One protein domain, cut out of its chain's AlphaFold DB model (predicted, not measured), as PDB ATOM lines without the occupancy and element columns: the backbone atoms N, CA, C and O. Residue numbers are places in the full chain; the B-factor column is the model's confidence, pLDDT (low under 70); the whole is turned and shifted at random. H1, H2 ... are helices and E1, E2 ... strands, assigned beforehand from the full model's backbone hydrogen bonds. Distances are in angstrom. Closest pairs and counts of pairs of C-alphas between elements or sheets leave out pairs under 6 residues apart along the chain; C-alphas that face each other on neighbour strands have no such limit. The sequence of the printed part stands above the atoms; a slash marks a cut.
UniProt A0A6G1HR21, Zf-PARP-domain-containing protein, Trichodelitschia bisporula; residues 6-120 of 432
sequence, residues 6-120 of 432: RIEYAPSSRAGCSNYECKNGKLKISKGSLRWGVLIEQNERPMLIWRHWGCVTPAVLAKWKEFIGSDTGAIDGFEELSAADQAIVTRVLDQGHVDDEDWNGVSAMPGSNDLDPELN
ATOM      1  N   ARG A   6     -18.217  11.112 -20.506       91.75
ATOM      2  CA  ARG A   6     -19.041  11.757 -19.476       91.75
ATOM      3  C   ARG A   6     -20.525  11.537 -19.759       91.75
ATOM      4  O   ARG A   6     -20.955  11.701 -20.905       91.75
ATOM      5  N   ILE A   7     -21.319  11.230 -18.738       92.62
ATOM      6  CA  ILE A   7     -22.786  11.201 -18.812       92.62
ATOM      7  C   ILE A   7     -23.367  12.140 -17.760       92.62
ATOM      8  O   ILE A   7     -22.886  12.213 -16.642       92.62
ATOM      9  N   GLU A   8     -24.407  12.880 -18.135       94.50
ATOM     10  CA  GLU A   8     -25.135  13.768 -17.228       94.50
ATOM     11  C   GLU A   8     -26.543  14.049 -17.770       94.50
ATOM     12  O   GLU A   8     -26.805  13.936 -18.975       94.50
ATOM     13  N   TYR A   9     -27.450  14.513 -16.910       95.31
ATOM     14  CA  TYR A   9     -28.659  15.196 -17.369       95.31
ATOM     15  C   TYR A   9     -28.297  16.583 -17.893       95.31
ATOM     16  O   TYR A   9     -27.631  17.362 -17.219       95.31
ATOM     17  N   ALA A  10     -28.779  16.956 -19.077       95.19
ATOM     18  CA  ALA A  10     -28.411  18.232 -19.680       95.19
ATOM     19  C   ALA A  10     -28.894  19.441 -18.836       95.19
ATOM     20  O   ALA A  10     -30.102  19.714 -18.804       95.19
ATOM     21  N   PRO A  11     -28.004  20.265 -18.239       94.56
ATOM     22  CA  PRO A  11     -28.415  21.377 -17.375       94.56
ATOM     23  C   PRO A  11     -29.034  22.545 -18.162       94.56
ATOM     24  O   PRO A  11     -29.759  23.376 -17.606       94.56
ATOM     25  N   SER A  12     -28.788  22.619 -19.477       93.81
ATOM     26  CA  SER A  12     -29.440  23.576 -20.376       93.81
ATOM     27  C   SER A  12     -29.552  23.056 -21.812       93.81
ATOM     28  O   SER A  12     -28.655  22.379 -22.319       93.81
ATOM     29  N   SER A  13     -30.612  23.469 -22.514       93.00
ATOM     30  CA  SER A  13     -30.897  23.088 -23.906       93.00
ATOM     31  C   SER A  13     -30.090  23.862 -24.962       93.00
ATOM     32  O   SER A  13     -30.583  24.243 -26.028       93.00
ATOM     33  N   ARG A  14     -28.822  24.149 -24.644       92.19
ATOM     34  CA  ARG A  14     -27.880  24.861 -25.523       92.19
ATOM     35  C   ARG A  14     -27.036  23.915 -26.378       92.19
ATOM     36  O   ARG A  14     -26.623  24.310 -27.463       92.19
ATOM     37  N   ALA A  15     -26.792  22.693 -25.903       93.44
ATOM     38  CA  ALA A  15     -25.998  21.702 -26.617       93.44
ATOM     39  C   ALA A  15     -26.787  21.097 -27.793       93.44
ATOM     40  O   ALA A  15     -27.928  20.660 -27.641       93.44
ATOM     41  N   GLY A  16     -26.163  21.070 -28.972       92.00
ATOM     42  CA  GLY A  16     -26.633  20.293 -30.117       92.00
ATOM     43  C   GLY A  16     -25.978  18.915 -30.121       92.00
ATOM     44  O   GLY A  16     -24.810  18.793 -29.758       92.00
ATOM     45  N   CYS A  17     -26.711  17.890 -30.547       93.62
ATOM     46  CA  CYS A  17     -26.140  16.558 -30.725       93.62
ATOM     47  C   CYS A  17     -25.151  16.541 -31.908       93.62
ATOM     48  O   CYS A  17     -25.429  17.085 -32.979       93.62
ATOM     49  N   SER A  18     -24.002  15.888 -31.722       91.06
ATOM     50  CA  SER A  18     -22.959  15.731 -32.744       91.06
ATOM     51  C   SER A  18     -23.356  14.798 -33.904       91.06
ATOM     52  O   SER A  18     -22.759  14.861 -34.980       91.06
ATOM     53  N   ASN A  19     -24.376  13.950 -33.715       89.00
ATOM     54  CA  ASN A  19     -24.872  13.035 -34.745       89.00
ATOM     55  C   ASN A  19     -25.381  13.794 -35.983       89.00
ATOM     56  O   ASN A  19     -26.064  14.810 -35.853       89.00
ATOM     57  N   TYR A  20     -25.077  13.287 -37.179       87.69
ATOM     58  CA  TYR A  20     -25.309  14.003 -38.438       87.69
ATOM     59  C   TYR A  20     -26.792  14.333 -38.673       87.69
ATOM     60  O   TYR A  20     -27.107  15.469 -39.027       87.69
ATOM     61  N   GLU A  21     -27.703  13.395 -38.386       84.06
ATOM     62  CA  GLU A  21     -29.145  13.628 -38.548       84.06
ATOM     63  C   GLU A  21     -29.635  14.737 -37.612       84.06
ATOM     64  O   GLU A  21     -30.171  15.748 -38.062       84.06
ATOM     65  N   CYS A  22     -29.367  14.613 -36.309       86.81
ATOM     66  CA  CYS A  22     -29.759  15.610 -35.314       86.81
ATOM     67  C   CYS A  22     -29.152  16.990 -35.602       86.81
ATOM     68  O   CYS A  22     -29.819  18.009 -35.423       86.81
ATOM     69  N   LYS A  23     -27.910  17.033 -36.095       88.31
ATOM     70  CA  LYS A  23     -27.209  18.261 -36.486       88.31
ATOM     71  C   LYS A  23     -27.846  18.927 -37.712       88.31
ATOM     72  O   LYS A  23     -27.988  20.150 -37.719       88.31
ATOM     73  N   ASN A  24     -28.297  18.146 -38.696       87.12
ATOM     74  CA  ASN A  24     -29.056  18.633 -39.854       87.12
ATOM     75  C   ASN A  24     -30.457  19.129 -39.463       87.12
ATOM     76  O   ASN A  24     -30.834  20.248 -39.823       87.12
ATOM     77  N   GLY A  25     -31.193  18.340 -38.671       84.31
ATOM     78  CA  GLY A  25     -32.494  18.708 -38.097       84.31
ATOM     79  C   GLY A  25     -32.419  19.836 -37.059       84.31
ATOM     80  O   GLY A  25     -33.449  20.361 -36.641       84.31
ATOM     81  N   LYS A  26     -31.205  20.245 -36.659       87.19
ATOM     82  CA  LYS A  26     -30.909  21.257 -35.624       87.19
ATOM     83  C   LYS A  26     -31.538  20.916 -34.267       87.19
ATOM     84  O   LYS A  26     -31.830  21.813 -33.471       87.19
ATOM     85  N   LEU A  27     -31.711  19.620 -34.008       89.25
ATOM     86  CA  LEU A  27     -32.221  19.076 -32.761       89.25
ATOM     87  C   LEU A  27     -31.218  19.368 -31.642       89.25
ATOM     88  O   LEU A  27     -30.028  19.044 -31.731       89.25
ATOM     89  N   LYS A  28     -31.715  20.028 -30.600       92.19
ATOM     90  CA  LYS A  28     -30.962  20.357 -29.392       92.19
ATOM     91  C   LYS A  28     -31.393  19.415 -28.288       92.19
ATOM     92  O   LYS A  28     -32.587  19.163 -28.138       92.19
ATOM     93  N   ILE A  29     -30.425  18.999 -27.484       93.94
ATOM     94  CA  ILE A  29     -30.667  18.222 -26.273       93.94
ATOM     95  C   ILE A  29     -31.584  19.064 -25.366       93.94
ATOM     96  O   ILE A  29     -31.325  20.255 -25.170       93.94
ATOM     97  N   SER A  30     -32.688  18.509 -24.864       93.56
ATOM     98  CA  SER A  30     -33.620  19.228 -23.982       93.56
ATOM     99  C   SER A  30     -33.049  19.325 -22.561       93.56
ATOM    100  O   SER A  30     -32.252  18.481 -22.157       93.56
ATOM    101  N   LYS A  31     -33.429  20.347 -21.773       94.81
ATOM    102  CA  LYS A  31     -32.995  20.409 -20.363       94.81
ATOM    103  C   LYS A  31     -33.568  19.200 -19.614       94.81
ATOM    104  O   LYS A  31     -34.766  18.962 -19.713       94.81
ATOM    105  N   GLY A  32     -32.726  18.502 -18.853       93.25
ATOM    106  CA  GLY A  32     -33.107  17.330 -18.062       93.25
ATOM    107  C   GLY A  32     -33.143  16.010 -18.837       93.25
ATOM    108  O   GLY A  32     -33.400  14.986 -18.226       93.25
ATOM    109  N   SER A  33     -32.865  16.001 -20.147       91.75
ATOM    110  CA  SER A  33     -32.656  14.739 -20.876       91.75
ATOM    111  C   SER A  33     -31.244  14.198 -20.657       91.75
ATOM    112  O   SER A  33     -30.286  14.976 -20.571       91.75
ATOM    113  N   LEU A  34     -31.132  12.870 -20.592       93.12
ATOM    114  CA  LEU A  34     -29.866  12.153 -20.500       93.12
ATOM    115  C   LEU A  34     -29.008  12.417 -21.748       93.12
ATOM    116  O   LEU A  34     -29.475  12.313 -22.891       93.12
ATOM    117  N   ARG A  35     -27.739  12.779 -21.535       93.12
ATOM    118  CA  ARG A  35     -26.775  13.012 -22.614       93.12
ATOM    119  C   ARG A  35     -25.427  12.374 -22.328       93.12
ATOM    120  O   ARG A  35     -24.942  12.385 -21.205       93.12
ATOM    121  N   TRP A  36     -24.804  11.907 -23.401       93.88
ATOM    122  CA  TRP A  36     -23.465  11.328 -23.404       93.88
ATOM    123  C   TRP A  36     -22.502  12.275 -24.121       93.88
ATOM    124  O   TRP A  36     -22.855  12.876 -25.144       93.88
ATOM    125  N   GLY A  37     -21.300  12.438 -23.583       93.50
ATOM    126  CA  GLY A  37     -20.241  13.278 -24.124       93.50
ATOM    127  C   GLY A  37     -18.921  12.521 -24.216       93.50
ATOM    128  O   GLY A  37     -18.592  11.734 -23.337       93.50
ATOM    129  N   VAL A  38     -18.153  12.795 -25.272       92.56
ATOM    130  CA  VAL A  38     -16.742  12.383 -25.369       92.56
ATOM    131  C   VAL A  38     -15.867  13.594 -25.109       92.56
ATOM    132  O   VAL A  38     -16.082  14.635 -25.737       92.56
ATOM    133  N   LEU A  39     -14.872  13.457 -24.242       91.75
ATOM    134  CA  LEU A  39     -13.794  14.424 -24.108       91.75
ATOM    135  C   LEU A  39     -12.801  14.186 -25.251       91.75
ATOM    136  O   LEU A  39     -12.121  13.167 -25.304       91.75
ATOM    137  N   ILE A  40     -12.768  15.108 -26.213       90.06
ATOM    138  CA  ILE A  40     -11.884  15.031 -27.381       90.06
ATOM    139  C   ILE A  40     -10.924  16.210 -27.335       90.06
ATOM    140  O   ILE A  40     -11.340  17.368 -27.394       90.06
ATOM    141  N   GLU A  41      -9.631  15.915 -27.255       89.94
ATOM    142  CA  GLU A  41      -8.586  16.921 -27.408       89.94
ATOM    143  C   GLU A  41      -8.482  17.340 -28.876       89.94
ATOM    144  O   GLU A  41      -8.189  16.543 -29.766       89.94
ATOM    145  N   GLN A  42      -8.741  18.618 -29.140       86.00
ATOM    146  CA  GLN A  42      -8.589  19.209 -30.462       86.00
ATOM    147  C   GLN A  42      -7.990  20.607 -30.304       86.00
ATOM    148  O   GLN A  42      -8.550  21.457 -29.615       86.00
ATOM    149  N   ASN A  43      -6.870  20.852 -30.988       86.75
ATOM    150  CA  ASN A  43      -6.085  22.087 -30.886       86.75
ATOM    151  C   ASN A  43      -5.644  22.374 -29.435       86.75
ATOM    152  O   ASN A  43      -5.914  23.455 -28.911       86.75
ATOM    153  N   GLU A  44      -5.011  21.383 -28.789       85.94
ATOM    154  CA  GLU A  44      -4.419  21.484 -27.436       85.94
ATOM    155  C   GLU A  44      -5.433  21.829 -26.326       85.94
ATOM    156  O   GLU A  44      -5.072  22.315 -25.254       85.94
ATOM    157  N   ARG A  45      -6.729  21.609 -26.582       88.19
ATOM    158  CA  ARG A  45      -7.817  21.883 -25.638       88.19
ATOM    159  C   ARG A  45      -8.801  20.711 -25.617       88.19
ATOM    160  O   ARG A  45      -9.287  20.334 -26.688       88.19
ATOM    161  N   PRO A  46      -9.137  20.156 -24.441       88.75
ATOM    162  CA  PRO A  46     -10.204  19.171 -24.331       88.75
ATOM    163  C   PRO A  46     -11.556  19.837 -24.612       88.75
ATOM    164  O   PRO A  46     -11.882  20.890 -24.060       88.75
ATOM    165  N   MET A  47     -12.356  19.229 -25.487       89.75
ATOM    166  CA  MET A  47     -13.704  19.682 -25.826       89.75
ATOM    167  C   MET A  47     -14.702  18.529 -25.706       89.75
ATOM    168  O   MET A  47     -14.562  17.499 -26.362       89.75
ATOM    169  N   LEU A  48     -15.744  18.727 -24.894       91.19
ATOM    170  CA  LEU A  48     -16.824  17.755 -24.709       91.19
ATOM    171  C   LEU A  48     -17.802  17.783 -25.895       91.19
ATOM    172  O   LEU A  48     -18.547  18.748 -26.095       91.19
ATOM    173  N   ILE A  49     -17.811  16.705 -26.683       93.00
ATOM    174  CA  ILE A  49     -18.684  16.529 -27.849       93.00
ATOM    175  C   ILE A  49     -19.923  15.712 -27.459       93.00
ATOM    176  O   ILE A  49     -19.884  14.486 -27.374       93.00
ATOM    177  N   TRP A  50     -21.041  16.412 -27.263       94.44
ATOM    178  CA  TRP A  50     -22.303  15.853 -26.770       94.44
ATOM    179  C   TRP A  50     -23.156  15.128 -27.824       94.44
ATOM    180  O   TRP A  50     -23.195  15.496 -29.005       94.44
ATOM    181  N   ARG A  51     -23.945  14.150 -27.368       93.19
ATOM    182  CA  ARG A  51     -25.037  13.488 -28.097       93.19
ATOM    183  C   ARG A  51     -26.271  13.300 -27.201       93.19
ATOM    184  O   ARG A  51     -26.145  13.291 -25.982       93.19
ATOM    185  N   HIS A  52     -27.452  13.127 -27.805       92.69
ATOM    186  CA  HIS A  52     -28.587  12.501 -27.110       92.69
ATOM    187  C   HIS A  52     -28.222  11.055 -26.740       92.69
ATOM    188  O   HIS A  52     -27.444  10.442 -27.476       92.69
ATOM    189  N   TRP A  53     -28.816  10.512 -25.673       91.44
ATOM    190  CA  TRP A  53     -28.665   9.108 -25.270       91.44
ATOM    191  C   TRP A  53     -28.945   8.127 -26.425       91.44
ATOM    192  O   TRP A  53     -28.020   7.513 -26.953       91.44
ATOM    193  N   GLY A  54     -30.161   8.141 -26.980       89.62
ATOM    194  CA  GLY A  54     -30.523   7.403 -28.200       89.62
ATOM    195  C   GLY A  54     -29.865   7.882 -29.503       89.62
ATOM    196  O   GLY A  54     -30.436   7.730 -30.578       89.62
ATOM    197  N   CYS A  55     -28.700   8.530 -29.441       89.50
ATOM    198  CA  CYS A  55     -27.840   8.823 -30.589       89.50
ATOM    199  C   CYS A  55     -26.417   8.238 -30.438       89.50
ATOM    200  O   CYS A  55     -25.507   8.608 -31.200       89.50
ATOM    201  N   VAL A  56     -26.223   7.337 -29.472       90.44
ATOM    202  CA  VAL A  56     -24.986   6.593 -29.209       90.44
ATOM    203  C   VAL A  56     -25.071   5.222 -29.896       90.44
ATOM    204  O   VAL A  56     -25.712   4.306 -29.412       90.44
ATOM    205  N   THR A  57     -24.469   5.089 -31.082       88.31
ATOM    206  CA  THR A  57     -24.531   3.852 -31.894       88.31
ATOM    207  C   THR A  57     -23.797   2.668 -31.252       88.31
ATOM    208  O   THR A  57     -22.789   2.910 -30.590       88.31
ATOM    209  N   PRO A  58     -24.129   1.409 -31.597       88.50
ATOM    210  CA  PRO A  58     -23.380   0.223 -31.159       88.50
ATOM    211  C   PRO A  58     -21.865   0.305 -31.393       88.50
ATOM    212  O   PRO A  58     -21.073   0.062 -30.492       88.50
ATOM    213  N   ALA A  59     -21.428   0.787 -32.563       87.94
ATOM    214  CA  ALA A  59     -20.007   1.021 -32.871       87.94
ATOM    215  C   ALA A  59     -19.325   2.157 -32.060       87.94
ATOM    216  O   ALA A  59     -18.145   2.447 -32.264       87.94
ATOM    217  N   VAL A  60     -20.069   2.833 -31.184       88.81
ATOM    218  CA  VAL A  60     -19.569   3.772 -30.169       88.81
ATOM    219  C   VAL A  60     -19.628   3.123 -28.786       88.81
ATOM    220  O   VAL A  60     -18.646   3.218 -28.061       88.81
ATOM    221  N   LEU A  61     -20.709   2.404 -28.460       88.75
ATOM    222  CA  LEU A  61     -20.814   1.599 -27.234       88.75
ATOM    223  C   LEU A  61     -19.682   0.562 -27.137       88.75
ATOM    224  O   LEU A  61     -19.072   0.436 -26.084       88.75
ATOM    225  N   ALA A  62     -19.317  -0.082 -28.249       88.00
ATOM    226  CA  ALA A  62     -18.161  -0.977 -28.332       88.00
ATOM    227  C   ALA A  62     -16.857  -0.284 -27.897       88.00
ATOM    228  O   ALA A  62     -16.187  -0.759 -26.993       88.00
ATOM    229  N   LYS A  63     -16.550   0.900 -28.448       88.06
ATOM    230  CA  LYS A  63     -15.350   1.689 -28.091       88.06
ATOM    231  C   LYS A  63     -15.361   2.233 -26.667       88.06
ATOM    232  O   LYS A  63     -14.316   2.531 -26.097       88.06
ATOM    233  N   TRP A  64     -16.553   2.439 -26.130       86.44
ATOM    234  CA  TRP A  64     -16.764   2.899 -24.769       86.44
ATOM    235  C   TRP A  64     -16.517   1.742 -23.787       86.44
ATOM    236  O   TRP A  64     -15.755   1.915 -22.841       86.44
ATOM    237  N   LYS A  65     -17.008   0.535 -24.105       86.75
ATOM    238  CA  LYS A  65     -16.698  -0.724 -23.406       86.75
ATOM    239  C   LYS A  65     -15.223  -1.131 -23.534       86.75
ATOM    240  O   LYS A  65     -14.628  -1.544 -22.551       86.75
ATOM    241  N   GLU A  66     -14.597  -0.943 -24.698       86.38
ATOM    242  CA  GLU A  66     -13.148  -1.143 -24.911       86.38
ATOM    243  C   GLU A  66     -12.287  -0.220 -24.028       86.38
ATOM    244  O   GLU A  66     -11.207  -0.615 -23.601       86.38
ATOM    245  N   PHE A  67     -12.750   1.006 -23.758       83.38
ATOM    246  CA  PHE A  67     -12.029   1.997 -22.949       83.38
ATOM    247  C   PHE A  67     -12.247   1.820 -21.440       83.38
ATOM    248  O   PHE A  67     -11.349   2.106 -20.654       83.38
ATOM    249  N   ILE A  68     -13.439   1.369 -21.043       80.44
ATOM    250  CA  ILE A  68     -13.833   1.149 -19.644       80.44
ATOM    251  C   ILE A  68     -13.442  -0.249 -19.143       80.44
ATOM    252  O   ILE A  68     -13.200  -0.451 -17.953       80.44
ATOM    253  N   GLY A  69     -13.414  -1.241 -20.033       78.31
ATOM    254  CA  GLY A  69     -13.398  -2.644 -19.640       78.31
ATOM    255  C   GLY A  69     -14.700  -3.011 -18.926       78.31
ATOM    256  O   GLY A  69     -15.777  -2.968 -19.520       78.31
ATOM    257  N   SER A  70     -14.587  -3.384 -17.651       71.56
ATOM    258  CA  SER A  70     -15.694  -3.843 -16.803       71.56
ATOM    259  C   SER A  70     -16.100  -2.865 -15.693       71.56
ATOM    260  O   SER A  70     -17.042  -3.165 -14.965       71.56
ATOM    261  N   ASP A  71     -15.407  -1.734 -15.519       74.38
ATOM    262  CA  ASP A  71     -15.627  -0.832 -14.378       74.38
ATOM    263  C   ASP A  71     -16.503   0.379 -14.737       74.38
ATOM    264  O   ASP A  71     -16.028   1.425 -15.178       74.38
ATOM    265  N   THR A  72     -17.808   0.264 -14.498       72.19
ATOM    266  CA  THR A  72     -18.768   1.356 -14.730       72.19
ATOM    267  C   THR A  72     -18.502   2.609 -13.884       72.19
ATOM    268  O   THR A  72     -19.007   3.675 -14.233       72.19
ATOM    269  N   GLY A  73     -17.687   2.523 -12.823       76.19
ATOM    270  CA  GLY A  73     -17.219   3.676 -12.047       76.19
ATOM    271  C   GLY A  73     -16.253   4.589 -12.813       76.19
ATOM    272  O   GLY A  73     -16.107   5.758 -12.467       76.19
ATOM    273  N   ALA A  74     -15.652   4.120 -13.913       80.94
ATOM    274  CA  ALA A  74     -14.765   4.919 -14.766       80.94
ATOM    275  C   ALA A  74     -15.492   5.959 -15.659       80.94
ATOM    276  O   ALA A  74     -14.863   6.584 -16.520       80.94
ATOM    277  N   ILE A  75     -16.810   6.139 -15.497       85.31
ATOM    278  CA  ILE A  75     -17.638   7.094 -16.252       85.31
ATOM    279  C   ILE A  75     -17.872   8.361 -15.419       85.31
ATOM    280  O   ILE A  75     -18.617   8.343 -14.438       85.31
ATOM    281  N   ASP A  76     -17.330   9.491 -15.875       89.94
ATOM    282  CA  ASP A  76     -17.601  10.808 -15.288       89.94
ATOM    283  C   ASP A  76     -19.117  11.106 -15.294       89.94
ATOM    284  O   ASP A  76     -19.765  11.100 -16.346       89.94
ATOM    285  N   GLY A  77     -19.680  11.336 -14.105       89.06
ATOM    286  CA  GLY A  77     -21.091  11.668 -13.885       89.06
ATOM    287  C   GLY A  77     -22.071  10.488 -13.797       89.06
ATOM    288  O   GLY A  77     -23.256  10.728 -13.574       89.06
ATOM    289  N   PHE A  78     -21.630   9.224 -13.897       89.06
ATOM    290  CA  PHE A  78     -22.529   8.063 -13.728       89.06
ATOM    291  C   PHE A  78     -23.185   8.013 -12.335       89.06
ATOM    292  O   PHE A  78     -24.367   7.688 -12.216       89.06
ATOM    293  N   GLU A  79     -22.459   8.414 -11.288       90.50
ATOM    294  CA  GLU A  79     -22.964   8.479  -9.907       90.50
ATOM    295  C   GLU A  79     -24.019   9.584  -9.676       90.50
ATOM    296  O   GLU A  79     -24.803   9.485  -8.737       90.50
ATOM    297  N   GLU A  80     -24.090  10.615 -10.534       90.88
ATOM    298  CA  GLU A  80     -25.081  11.710 -10.437       90.88
ATOM    299  C   GLU A  80     -26.449  11.327 -11.055       90.88
ATOM    300  O   GLU A  80     -27.425  12.079 -10.978       90.88
ATOM    301  N   LEU A  81     -26.535  10.159 -11.698       89.62
ATOM    302  CA  LEU A  81     -27.746   9.661 -12.349       89.62
ATOM    303  C   LEU A  81     -28.708   8.987 -11.364       89.62
ATOM    304  O   LEU A  81     -28.324   8.485 -10.311       89.62
ATOM    305  N   SER A  82     -29.987   8.916 -11.736       93.00
ATOM    306  CA  SER A  82     -30.960   8.088 -11.024       93.00
ATOM    307  C   SER A  82     -30.600   6.606 -11.158       93.00
ATOM    308  O   SER A  82     -30.114   6.173 -12.202       93.00
ATOM    309  N   ALA A  83     -30.917   5.798 -10.143       91.19
ATOM    310  CA  ALA A  83     -30.686   4.351 -10.181       91.19
ATOM    311  C   ALA A  83     -31.384   3.648 -11.370       91.19
ATOM    312  O   ALA A  83     -30.924   2.605 -11.829       91.19
ATOM    313  N   ALA A  84     -32.467   4.229 -11.903       89.88
ATOM    314  CA  ALA A  84     -33.124   3.736 -13.113       89.88
ATOM    315  C   ALA A  84     -32.296   4.032 -14.376       89.88
ATOM    316  O   ALA A  84     -32.070   3.132 -15.182       89.88
ATOM    317  N   ASP A  85     -31.786   5.259 -14.525       90.38
ATOM    318  CA  ASP A  85     -30.915   5.634 -15.647       90.38
ATOM    319  C   ASP A  85     -29.558   4.910 -15.579       90.38
ATOM    320  O   ASP A  85     -29.025   4.508 -16.611       90.38
ATOM    321  N   GLN A  86     -29.027   4.664 -14.376       91.00
ATOM    322  CA  GLN A  86     -27.849   3.814 -14.162       91.00
ATOM    323  C   GLN A  86     -28.096   2.387 -14.668       91.00
ATOM    324  O   GLN A  86     -27.276   1.865 -15.418       91.00
ATOM    325  N   ALA A  87     -29.243   1.783 -14.333       90.62
ATOM    326  CA  ALA A  87     -29.617   0.448 -14.804       90.62
ATOM    327  C   ALA A  87     -29.849   0.374 -16.328       90.62
ATOM    328  O   ALA A  87     -29.612  -0.673 -16.933       90.62
ATOM    329  N   ILE A  88     -30.280   1.469 -16.965       88.62
ATOM    330  CA  ILE A  88     -30.333   1.583 -18.431       88.62
ATOM    331  C   ILE A  88     -28.908   1.659 -18.998       88.62
ATOM    332  O   ILE A  88     -28.570   0.911 -19.911       88.62
ATOM    333  N   VAL A  89     -28.039   2.507 -18.440       89.38
ATOM    334  CA  VAL A  89     -26.644   2.660 -18.890       89.38
ATOM    335  C   VAL A  89     -25.858   1.347 -18.792       89.38
ATOM    336  O   VAL A  89     -25.168   0.996 -19.751       89.38
ATOM    337  N   THR A  90     -25.967   0.602 -17.687       89.25
ATOM    338  CA  THR A  90     -25.272  -0.688 -17.528       89.25
ATOM    339  C   THR A  90     -25.806  -1.742 -18.493       89.25
ATOM    340  O   THR A  90     -25.020  -2.344 -19.220       89.25
ATOM    341  N   ARG A  91     -27.134  -1.884 -18.610       89.81
ATOM    342  CA  ARG A  91     -27.776  -2.768 -19.598       89.81
ATOM    343  C   ARG A  91     -27.284  -2.490 -21.020       89.81
ATOM    344  O   ARG A  91     -26.928  -3.425 -21.730       89.81
ATOM    345  N   VAL A  92     -27.225  -1.220 -21.420       89.31
ATOM    346  CA  VAL A  92     -26.791  -0.782 -22.759       89.31
ATOM    347  C   VAL A  92     -25.296  -1.038 -23.001       89.31
ATOM    348  O   VAL A  92     -24.892  -1.382 -24.116       89.31
ATOM    349  N   LEU A  93     -24.464  -0.937 -21.959       87.50
ATOM    350  CA  LEU A  93     -23.060  -1.358 -22.004       87.50
ATOM    351  C   LEU A  93     -22.919  -2.884 -22.120       87.50
ATOM    352  O   LEU A  93     -22.048  -3.358 -22.851       87.50
ATOM    353  N   ASP A  94     -23.772  -3.667 -21.461       86.94
ATOM    354  CA  ASP A  94     -23.759  -5.131 -21.537       86.94
ATOM    355  C   ASP A  94     -24.243  -5.666 -22.883       86.94
ATOM    356  O   ASP A  94     -23.504  -6.387 -23.557       86.94
ATOM    357  N   GLN A  95     -25.424  -5.227 -23.316       85.31
ATOM    358  CA  GLN A  95     -26.027  -5.522 -24.617       85.31
ATOM    359  C   GLN A  95     -25.208  -4.990 -25.812       85.31
ATOM    360  O   GLN A  95     -25.356  -5.480 -26.936       85.31
ATOM    361  N   GLY A  96     -24.404  -3.939 -25.614       84.19
ATOM    362  CA  GLY A  96     -23.669  -3.248 -26.680       84.19
ATOM    363  C   GLY A  96     -24.551  -2.467 -27.668       84.19
ATOM    364  O   GLY A  96     -24.063  -2.060 -28.725       84.19
ATOM    365  N   HIS A  97     -25.830  -2.268 -27.344       84.25
ATOM    366  CA  HIS A  97     -26.803  -1.461 -28.083       84.25
ATOM    367  C   HIS A  97     -27.738  -0.724 -27.119       84.25
ATOM    368  O   HIS A  97     -27.818  -1.090 -25.952       84.25
ATOM    369  N   VAL A  98     -28.394   0.342 -27.587       86.88
ATOM    370  CA  VAL A  98     -29.423   1.051 -26.803       86.88
ATOM    371  C   VAL A  98     -30.724   0.245 -26.890       86.88
ATOM    372  O   VAL A  98     -31.003  -0.276 -27.968       86.88
ATOM    373  N   ASP A  99     -31.538   0.159 -25.834       83.56
ATOM    374  CA  ASP A  99     -32.888  -0.418 -25.963       83.56
ATOM    375  C   ASP A  99     -33.695   0.365 -27.029       83.56
ATOM    376  O   ASP A  99     -33.630   1.598 -27.098       83.56
ATOM    377  N   ASP A 100     -34.457  -0.330 -27.882       77.50
ATOM    378  CA  ASP A 100     -35.110   0.284 -29.057       77.50
ATOM    379  C   ASP A 100     -36.142   1.379 -28.699       77.50
ATOM    380  O   ASP A 100     -36.416   2.251 -29.523       77.50
ATOM    381  N   GLU A 101     -36.670   1.392 -27.468       78.00
ATOM    382  CA  GLU A 101     -37.566   2.448 -26.963       78.00
ATOM    383  C   GLU A 101     -36.844   3.793 -26.740       78.00
ATOM    384  O   GLU A 101     -37.403   4.857 -27.017       78.00
ATOM    385  N   ASP A 102     -35.583   3.756 -26.296       79.88
ATOM    386  CA  ASP A 102     -34.730   4.936 -26.090       79.88
ATOM    387  C   ASP A 102     -34.072   5.416 -27.399       79.88
ATOM    388  O   ASP A 102     -33.557   6.544 -27.500       79.88
ATOM    389  N   TRP A 103     -34.062   4.569 -28.432       79.75
ATOM    390  CA  TRP A 103     -33.359   4.823 -29.682       79.75
ATOM    391  C   TRP A 103     -34.032   5.929 -30.508       79.75
ATOM    392  O   TRP A 103     -35.041   5.747 -31.191       79.75
ATOM    393  N   ASN A 104     -33.398   7.104 -30.558       69.12
ATOM    394  CA  ASN A 104     -33.906   8.261 -31.305       69.12
ATOM    395  C   ASN A 104     -33.814   8.074 -32.840       69.12
ATOM    396  O   ASN A 104     -34.085   9.014 -33.586       69.12
ATOM    397  N   GLY A 105     -33.442   6.885 -33.331       58.59
ATOM    398  CA  GLY A 105     -33.469   6.552 -34.753       58.59
ATOM    399  C   GLY A 105     -34.881   6.596 -35.348       58.59
ATOM    400  O   GLY A 105     -35.075   7.204 -36.394       58.59
ATOM    401  N   VAL A 106     -35.874   6.025 -34.663       46.66
ATOM    402  CA  VAL A 106     -37.223   5.828 -35.234       46.66
ATOM    403  C   VAL A 106     -38.034   7.132 -35.302       46.66
ATOM    404  O   VAL A 106     -38.800   7.344 -36.239       46.66
ATOM    405  N   SER A 107     -37.845   8.035 -34.332       48.91
ATOM    406  CA  SER A 107     -38.825   9.097 -34.035       48.91
ATOM    407  C   SER A 107     -38.322  10.539 -34.212       48.91
ATOM    408  O   SER A 107     -39.102  11.481 -34.080       48.91
ATOM    409  N   ALA A 108     -37.029  10.759 -34.484       50.75
ATOM    410  CA  ALA A 108     -36.433  12.098 -34.377       50.75
ATOM    411  C   ALA A 108     -36.679  13.048 -35.569       50.75
ATOM    412  O   ALA A 108     -36.496  14.258 -35.407       50.75
ATOM    413  N   MET A 109     -37.071  12.560 -36.755       50.00
ATOM    414  CA  MET A 109     -37.412  13.424 -37.896       50.00
ATOM    415  C   MET A 109     -38.602  12.911 -38.725       50.00
ATOM    416  O   MET A 109     -38.591  11.766 -39.172       50.00
ATOM    417  N   PRO A 110     -39.602  13.766 -39.028       42.78
ATOM    418  CA  PRO A 110     -40.637  13.424 -39.995       42.78
ATOM    419  C   PRO A 110     -40.040  13.375 -41.410       42.78
ATOM    420  O   PRO A 110     -39.497  14.368 -41.896       42.78
ATOM    421  N   GLY A 111     -40.171  12.226 -42.078       49.22
ATOM    422  CA  GLY A 111     -39.741  12.016 -43.467       49.22
ATOM    423  C   GLY A 111     -38.388  11.320 -43.654       49.22
ATOM    424  O   GLY A 111     -37.923  11.227 -44.787       49.22
ATOM    425  N   SER A 112     -37.750  10.825 -42.590       54.62
ATOM    426  CA  SER A 112     -36.535  10.002 -42.680       54.62
ATOM    427  C   SER A 112     -36.856   8.512 -42.511       54.62
ATOM    428  O   SER A 112     -36.530   7.911 -41.491       54.62
ATOM    429  N   ASN A 113     -37.490   7.912 -43.520       48.09
ATOM    430  CA  ASN A 113     -37.968   6.520 -43.483       48.09
ATOM    431  C   ASN A 113     -36.845   5.455 -43.619       48.09
ATOM    432  O   ASN A 113     -37.144   4.272 -43.735       48.09
ATOM    433  N   ASP A 114     -35.568   5.859 -43.624       53.69
ATOM    434  CA  ASP A 114     -34.390   4.985 -43.793       53.69
ATOM    435  C   ASP A 114     -33.694   4.590 -42.464       53.69
ATOM    436  O   ASP A 114     -32.622   3.972 -42.488       53.69
ATOM    437  N   LEU A 115     -34.250   4.987 -41.308       61.03
ATOM    438  CA  LEU A 115     -33.715   4.661 -39.976       61.03
ATOM    439  C   LEU A 115     -34.331   3.366 -39.437       61.03
ATOM    440  O   LEU A 115     -35.260   3.365 -38.634       61.03
ATOM    441  N   ASP A 116     -33.771   2.264 -39.911       61.28
ATOM    442  CA  ASP A 116     -34.142   0.901 -39.550       61.28
ATOM    443  C   ASP A 116     -33.616   0.508 -38.141       61.28
ATOM    444  O   ASP A 116     -32.403   0.612 -37.909       61.28
ATOM    445  N   PRO A 117     -34.468   0.033 -37.202       65.19
ATOM    446  CA  PRO A 117     -34.039  -0.541 -35.917       65.19
ATOM    447  C   PRO A 117     -33.018  -1.677 -36.059       65.19
ATOM    448  O   PRO A 117     -32.152  -1.853 -35.206       65.19
ATOM    449  N   GLU A 118     -33.016  -2.395 -37.186       64.00
ATOM    450  CA  GLU A 118     -32.054  -3.460 -37.495       64.00
ATOM    451  C   GLU A 118     -30.590  -2.956 -37.487       64.00
ATOM    452  O   GLU A 118     -29.665  -3.765 -37.398       64.00
ATOM    453  N   LEU A 119     -30.360  -1.633 -37.528       68.94
ATOM    454  CA  LEU A 119     -29.060  -0.950 -37.423       68.94
ATOM    455  C   LEU A 119     -28.609  -0.642 -35.988       68.94
ATOM    456  O   LEU A 119     -27.428  -0.360 -35.779       68.94
ATOM    457  N   ASN A 120     -29.532  -0.687 -35.025       75.56
ATOM    458  CA  ASN A 120     -29.232  -0.602 -33.598       75.56
ATOM    459  C   ASN A 120     -28.614  -1.916 -33.081       75.56
ATOM    460  O   ASN A 120     -28.040  -1.950 -32.007       75.56
TER     461      ASN A 120
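What this domain is: This is residues 6 to 120 of the 432 residues of the protein "Zf-PARP-domain-containing protein" of Trichodelitschia bisporula (UniProt A0A6G1HR21). A small three-stranded sheet, in which E2 and E3 form a long hairpin, has two helices, H2 and H3, about perpendicular to each other, off to one side; residues 96 to 120 form a long tail without named elements. The 115 printed residues, under half in named elements, are mixed: E1 H1 E2 E3 H2 H3, sheet E1 - E2 - E3, antiparallel. The whole is compact, radius of gyration 14.0 A, spanning 39 by 33 by 26 A.

How they stand to each other: Inner strand E2, residues 34 to 41, is antiparallel to E1, residues 6 to 9 (N 6 to O 37, 2.9 A), and E3, residues 46 to 52 (N 51 to O 36, 2.8 A). H2, residues 58 to 68, and H3, residues 83 to 95, only just touch, 3 pairs of C-alphas within 8 A, closest Leu 61 and Leu 93, 6.4 A. H1, residues 20 to 24, touches no helix. Every O i to N i+4 pair is within hydrogen-bond range in H1 and H3, 6 of 7 in H2.

Where its parts are: E2 is 22.9 A long, H3 18.1 A. C-alpha 6 is at (-19.041, 11.757, -19.476), C-alpha 95 at (-26.027, -5.522, -24.617).

The domain as a whole: The printed part has no cut; H2 to H3 is long. Residues 104 to 119 are under pLDDT 70.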